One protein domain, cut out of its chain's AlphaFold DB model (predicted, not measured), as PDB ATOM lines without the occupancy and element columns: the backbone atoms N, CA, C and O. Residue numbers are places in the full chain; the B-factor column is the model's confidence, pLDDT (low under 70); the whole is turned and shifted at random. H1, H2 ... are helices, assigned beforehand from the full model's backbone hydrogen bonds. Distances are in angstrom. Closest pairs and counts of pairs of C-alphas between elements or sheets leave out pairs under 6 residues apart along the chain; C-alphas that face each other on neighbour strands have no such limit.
ATOM      1  N   ARG A 300      11.798  -4.978  28.598       97.56
ATOM      2  CA  ARG A 300      10.921  -4.973  27.421       97.56
ATOM      3  C   ARG A 300       9.941  -6.137  27.416       97.56
ATOM      4  O   ARG A 300      10.215  -7.210  27.943       97.56
ATOM      5  N   LEU A 301       8.806  -5.922  26.756       97.75
ATOM      6  CA  LEU A 301       7.713  -6.890  26.675       97.75
ATOM      7  C   LEU A 301       8.117  -8.208  25.980       97.75
ATOM      8  O   LEU A 301       7.608  -9.260  26.352       97.75
ATOM      9  N   GLY A 302       9.073  -8.172  25.042       97.88
ATOM     10  CA  GLY A 302       9.620  -9.378  24.402       97.88
ATOM     11  C   GLY A 302      10.253 -10.354  25.401       97.88
ATOM     12  O   GLY A 302       9.942 -11.542  25.379       97.88
ATOM     13  N   ASP A 303      11.050  -9.852  26.351       98.25
ATOM     14  CA  ASP A 303      11.621 -10.681  27.423       98.25
ATOM     15  C   ASP A 303      10.520 -11.272  28.319       98.25
ATOM     16  O   ASP A 303      10.550 -12.459  28.635       98.25
ATOM     17  N   VAL A 304       9.492 -10.482  28.656       98.44
ATOM     18  CA  VAL A 304       8.346 -10.935  29.467       98.44
ATOM     19  C   VAL A 304       7.577 -12.073  28.786       98.44
ATOM     20  O   VAL A 304       7.266 -13.065  29.446       98.44
ATOM     21  N   TYR A 305       7.306 -11.975  27.481       98.81
ATOM     22  CA  TYR A 305       6.653 -13.050  26.725       98.81
ATOM     23  C   TYR A 305       7.503 -14.325  26.678       98.81
ATOM     24  O   TYR A 305       6.992 -15.411  26.963       98.81
ATOM     25  N   LEU A 306       8.805 -14.213  26.390       98.81
ATOM     26  CA  LEU A 306       9.692 -15.379  26.334       98.81
ATOM     27  C   LEU A 306       9.906 -16.014  27.718       98.81
ATOM     28  O   LEU A 306       9.922 -17.239  27.821       98.81
ATOM     29  N   MET A 307       9.994 -15.217  28.791       98.50
ATOM     30  CA  MET A 307      10.007 -15.721  30.173       98.50
ATOM     31  C   MET A 307       8.705 -16.449  30.531       98.50
ATOM     32  O   MET A 307       8.752 -17.509  31.152       98.50
ATOM     33  N   ALA A 308       7.545 -15.911  30.137       98.75
ATOM     34  CA  ALA A 308       6.256 -16.553  30.385       98.75
ATOM     35  C   ALA A 308       6.124 -17.881  29.619       98.75
ATOM     36  O   ALA A 308       5.701 -18.878  30.205       98.75
ATOM     37  N   SER A 309       6.540 -17.919  28.348       98.81
ATOM     38  CA  SER A 309       6.593 -19.152  27.553       98.81
ATOM     39  C   SER A 309       7.512 -20.203  28.189       98.81
ATOM     40  O   SER A 309       7.091 -21.339  28.416       98.81
ATOM     41  N   GLU A 310       8.738 -19.817  28.565       98.69
ATOM     42  CA  GLU A 310       9.693 -20.706  29.235       98.69
ATOM     43  C   GLU A 310       9.134 -21.257  30.554       98.69
ATOM     44  O   GLU A 310       9.217 -22.460  30.806       98.69
ATOM     45  N   ALA A 311       8.528 -20.405  31.385       98.69
ATOM     46  CA  ALA A 311       7.957 -20.812  32.664       98.69
ATOM     47  C   ALA A 311       6.798 -21.809  32.494       98.69
ATOM     48  O   ALA A 311       6.750 -22.811  33.209       98.69
ATOM     49  N   ILE A 312       5.893 -21.571  31.536       98.75
ATOM     50  CA  ILE A 312       4.773 -22.477  31.243       98.75
ATOM     51  C   ILE A 312       5.291 -23.826  30.727       98.75
ATOM     52  O   ILE A 312       4.846 -24.867  31.215       98.75
ATOM     53  N   LEU A 313       6.256 -23.822  29.799       98.38
ATOM     54  CA  LEU A 313       6.833 -25.048  29.245       98.38
ATOM     55  C   LEU A 313       7.550 -25.872  30.327       98.38
ATOM     56  O   LEU A 313       7.290 -27.066  30.461       98.38
ATOM     57  N   ARG A 314       8.394 -25.239  31.157       98.44
ATOM     58  CA  ARG A 314       9.087 -25.911  32.276       98.44
ATOM     59  C   ARG A 314       8.128 -26.459  33.335       98.44
ATOM     60  O   ARG A 314       8.446 -27.462  33.968       98.44
ATOM     61  N   ALA A 315       6.981 -25.813  33.541       98.38
ATOM     62  CA  ALA A 315       5.960 -26.260  34.486       98.38
ATOM     63  C   ALA A 315       5.055 -27.384  33.940       98.38
ATOM     64  O   ALA A 315       4.246 -27.916  34.700       98.38
ATOM     65  N   GLY A 316       5.152 -27.734  32.649       97.50
ATOM     66  CA  GLY A 316       4.213 -28.654  31.996       97.50
ATOM     67  C   GLY A 316       2.789 -28.090  31.907       97.50
ATOM     68  O   GLY A 316       1.822 -28.836  32.050       97.50
ATOM     69  N   GLY A 317       2.664 -26.767  31.754       97.69
ATOM     70  CA  GLY A 317       1.386 -26.060  31.670       97.69
ATOM     71  C   GLY A 317       0.747 -26.096  30.275       97.69
ATOM     72  O   GLY A 317       1.000 -26.990  29.472       97.69
ATOM     73  N   ASP A 318      -0.097 -25.104  29.978       98.31
ATOM     74  CA  ASP A 318      -0.751 -24.975  28.669       98.31
ATOM     75  C   ASP A 318       0.262 -24.614  27.567       98.31
ATOM     76  O   ASP A 318       0.613 -23.449  27.360       98.31
ATOM     77  N   ILE A 319       0.720 -25.636  26.843       98.31
ATOM     78  CA  ILE A 319       1.693 -25.497  25.757       98.31
ATOM     79  C   ILE A 319       1.190 -24.600  24.618       98.31
ATOM     80  O   ILE A 319       1.995 -23.904  24.000       98.31
ATOM     81  N   ASN A 320      -0.125 -24.521  24.376       98.50
ATOM     82  CA  ASN A 320      -0.665 -23.608  23.368       98.50
ATOM     83  C   ASN A 320      -0.492 -22.155  23.818       98.50
ATOM     84  O   ASN A 320      -0.119 -21.309  23.009       98.50
ATOM     85  N   LYS A 321      -0.666 -21.870  25.117       98.69
ATOM     86  CA  LYS A 321      -0.447 -20.525  25.662       98.69
ATOM     87  C   LYS A 321       1.028 -20.119  25.677       98.69
ATOM     88  O   LYS A 321       1.339 -18.958  25.424       98.69
ATOM     89  N   ALA A 322       1.938 -21.062  25.920       98.75
ATOM     90  CA  ALA A 322       3.374 -20.825  25.752       98.75
ATOM     91  C   ALA A 322       3.717 -20.499  24.283       98.75
ATOM     92  O   ALA A 322       4.379 -19.502  23.997       98.75
ATOM     93  N   THR A 323       3.172 -21.284  23.350       98.75
ATOM     94  CA  THR A 323       3.352 -21.105  21.899       98.75
ATOM     95  C   THR A 323       2.790 -19.767  21.409       98.75
ATOM     96  O   THR A 323       3.424 -19.098  20.601       98.75
ATOM     97  N   GLU A 324       1.647 -19.323  21.939       98.69
ATOM     98  CA  GLU A 324       1.078 -17.994  21.673       98.69
ATOM     99  C   GLU A 324       2.054 -16.871  22.067       98.69
ATOM    100  O   GLU A 324       2.290 -15.956  21.280       98.69
ATOM    101  N   TYR A 325       2.671 -16.956  23.251       98.81
ATOM    102  CA  TYR A 325       3.652 -15.966  23.708       98.81
ATOM    103  C   TYR A 325       4.959 -15.991  22.905       98.81
ATOM    104  O   TYR A 325       5.521 -14.930  22.644       98.81
ATOM    105  N   TYR A 326       5.427 -17.169  22.480       98.75
ATOM    106  CA  TYR A 326       6.556 -17.290  21.550       98.75
ATOM    107  C   TYR A 326       6.230 -16.612  20.209       98.75
ATOM    108  O   TYR A 326       6.924 -15.688  19.782       98.75
ATOM    109  N   ASN A 327       5.119 -17.007  19.580       98.56
ATOM    110  CA  ASN A 327       4.705 -16.503  18.271       98.56
ATOM    111  C   ASN A 327       4.390 -14.997  18.288       98.56
ATOM    112  O   ASN A 327       4.620 -14.332  17.285       98.56
ATOM    113  N   ALA A 328       3.938 -14.423  19.409       98.50
ATOM    114  CA  ALA A 328       3.744 -12.975  19.534       98.50
ATOM    115  C   ALA A 328       5.052 -12.173  19.364       98.50
ATOM    116  O   ALA A 328       5.046 -11.092  18.772       98.50
ATOM    117  N   VAL A 329       6.183 -12.699  19.850       98.38
ATOM    118  CA  VAL A 329       7.504 -12.068  19.682       98.38
ATOM    119  C   VAL A 329       8.002 -12.228  18.248       98.38
ATOM    120  O   VAL A 329       8.465 -11.249  17.653       98.38
ATOM    121  N   VAL A 330       7.838 -13.425  17.676       97.12
ATOM    122  CA  VAL A 330       8.250 -13.722  16.298       97.12
ATOM    123  C   VAL A 330       7.434 -12.931  15.278       97.12
ATOM    124  O   VAL A 330       8.023 -12.263  14.438       97.12
ATOM    125  N   GLN A 331       6.103 -12.896  15.371       96.31
ATOM    126  CA  GLN A 331       5.264 -12.120  14.443       96.31
ATOM    127  C   GLN A 331       5.654 -10.644  14.432       96.31
ATOM    128  O   GLN A 331       5.764 -10.052  13.364       96.31
ATOM    129  N   ARG A 332       5.953 -10.046  15.594       96.19
ATOM    130  CA  ARG A 332       6.459  -8.667  15.651       96.19
ATOM    131  C   ARG A 332       7.785  -8.526  14.898       96.19
ATOM    132  O   ARG A 332       7.955  -7.552  14.170       96.19
ATOM    133  N   ALA A 333       8.708  -9.475  15.058       94.62
ATOM    134  CA  ALA A 333       9.965  -9.489  14.308       94.62
ATOM    135  C   ALA A 333       9.748  -9.626  12.790       94.62
ATOM    136  O   ALA A 333      10.441  -8.959  12.034       94.62
ATOM    137  N   PHE A 334       8.736 -10.386  12.361       93.25
ATOM    138  CA  PHE A 334       8.320 -10.594  10.965       93.25
ATOM    139  C   PHE A 334       7.302  -9.552  10.444       93.25
ATOM    140  O   PHE A 334       6.545  -9.830   9.519       93.25
ATOM    141  N   GLN A 335       7.244  -8.350  11.036       91.06
ATOM    142  CA  GLN A 335       6.345  -7.249  10.623       91.06
ATOM    143  C   GLN A 335       4.834  -7.599  10.639       91.06
ATOM    144  O   GLN A 335       4.028  -6.996   9.939       91.06
ATOM    145  N   GLY A 336       4.428  -8.561  11.471       91.44
ATOM    146  CA  GLY A 336       3.072  -9.122  11.538       91.44
ATOM    147  C   GLY A 336       2.889 -10.401  10.713       91.44
ATOM    148  O   GLY A 336       1.877 -11.087  10.866       91.44
ATOM    149  N   GLY A 337       3.870 -10.757   9.881       88.56
ATOM    150  CA  GLY A 337       3.890 -11.981   9.095       88.56
ATOM    151  C   GLY A 337       3.990 -13.248   9.947       88.56
ATOM    152  O   GLY A 337       4.564 -13.274  11.036       88.56
ATOM    153  N   THR A 338       3.423 -14.336   9.429       91.25
ATOM    154  CA  THR A 338       3.323 -15.632  10.119       91.25
ATOM    155  C   THR A 338       4.423 -16.622   9.727       91.25
ATOM    156  O   THR A 338       4.444 -17.724  10.266       91.25
ATOM    157  N   LYS A 339       5.345 -16.248   8.824       86.94
ATOM    158  CA  LYS A 339       6.376 -17.134   8.243       86.94
ATOM    159  C   LYS A 339       7.294 -17.778   9.294       86.94
ATOM    160  O   LYS A 339       7.647 -18.940   9.151       86.94
ATOM    161  N   GLY A 340       7.625 -17.054  10.366       90.25
ATOM    162  CA  GLY A 340       8.416 -17.574  11.491       90.25
ATOM    163  C   GLY A 340       7.618 -18.295  12.590       90.25
ATOM    164  O   GLY A 340       8.217 -18.743  13.566       90.25
ATOM    165  N   ASN A 341       6.284 -18.383  12.490       95.56
ATOM    166  CA  ASN A 341       5.473 -19.035  13.523       95.56
ATOM    167  C   ASN A 341       5.801 -20.522  13.648       95.56
ATOM    168  O   ASN A 341       6.006 -21.216  12.654       95.56
ATOM    169  N   ILE A 342       5.691 -21.022  14.875       97.88
ATOM    170  CA  ILE A 342       5.753 -22.450  15.177       97.88
ATOM    171  C   ILE A 342       4.400 -22.996  15.642       97.88
ATOM    172  O   ILE A 342       3.547 -22.259  16.154       97.88
ATOM    173  N   THR A 343       4.221 -24.305  15.507       98.19
ATOM    174  CA  THR A 343       3.153 -25.072  16.156       98.19
ATOM    175  C   THR A 343       3.577 -25.520  17.560       98.19
ATOM    176  O   THR A 343       4.754 -25.482  17.925       98.19
ATOM    177  N   SER A 344       2.619 -25.929  18.397       97.69
ATOM    178  CA  SER A 344       2.897 -26.225  19.811       97.69
ATOM    179  C   SER A 344       3.733 -27.485  20.042       97.69
ATOM    180  O   SER A 344       4.414 -27.583  21.057       97.69
ATOM    181  N   ASP A 345       3.751 -28.416  19.090       97.50
ATOM    182  CA  ASP A 345       4.622 -29.594  19.070       97.50
ATOM    183  C   ASP A 345       6.089 -29.275  18.718       97.50
ATOM    184  O   ASP A 345       6.976 -30.065  19.039       97.50
ATOM    185  N   GLN A 346       6.363 -28.107  18.128       98.25
ATOM    186  CA  GLN A 346       7.720 -27.631  17.827       98.25
ATOM    187  C   GLN A 346       8.357 -26.847  18.990       98.25
ATOM    188  O   GLN A 346       9.572 -26.631  18.996       98.25
ATOM    189  N   LEU A 347       7.572 -26.404  19.980       98.56
ATOM    190  CA  LEU A 347       8.062 -25.571  21.079       98.56
ATOM    191  C   LEU A 347       8.938 -26.378  22.054       98.56
ATOM    192  O   LEU A 347       8.448 -27.147  22.880       98.56
TER     193      LEU A 347
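Overview. This is residues 300 to 347 of the 421 residues of the protein "RagB/SusD family nutrient uptake outer membrane protein" of Saprospiraceae bacterium (UniProt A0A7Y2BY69). Starting from the first printed residue, you meet a helical hairpin: H1 runs to a tight turn at residues 315 to 318, and H2 folds back beside it, the two making a narrow V that opens away from the turn. After H2, the tail of residues 334 to 347 folds back along H2 on the side away from H1, making a flat whole of helix, helix and tail. The printed part has 48 residues with two named helices, H1 then H2, and no named strand; its class is all helix. It is compact, with a radius of gyration of the C-alphas of 10.3 A, and spans 30 by 25 by 11 A.

Along the chain. Find C-alpha 301 at (7.713, -6.890, 26.675); from there H1, residues 301 to 314, runs 19.9 A to C-alpha 314 at (9.087, -25.911, 32.276). Past residues 315 to 318, look for C-alpha 319, where H2, residues 319 to 333, begins; it runs 21.3 A to C-alpha 333 at (9.965, -9.489, 14.308).

Arrangement. H1 and H2 touch, and you find their closest C-alphas at Ser 309 and Ala 322, 4.1 A apart. Their lines stand at a shallow tilt of 26 degrees and they run opposite ways, a helical hairpin. In H1 every O i to N i+4 pair is within hydrogen-bond range; in H2, 10 of 11 are.

Size, cuts and confidence. The two C-alphas farthest apart in the domain are those of Ala 315 and Gln 335, at 30.5 A. The printed part has no cut, and the link from H1 to H2 is tight. The C-alphas of residues 334 to 347, a stretch with no named element, lie 8 to 16 A from the mean of the C-alphas. In the B-factor column of this model, the mean pLDDT of the printed part is 97.0, and no printed residue is under 70.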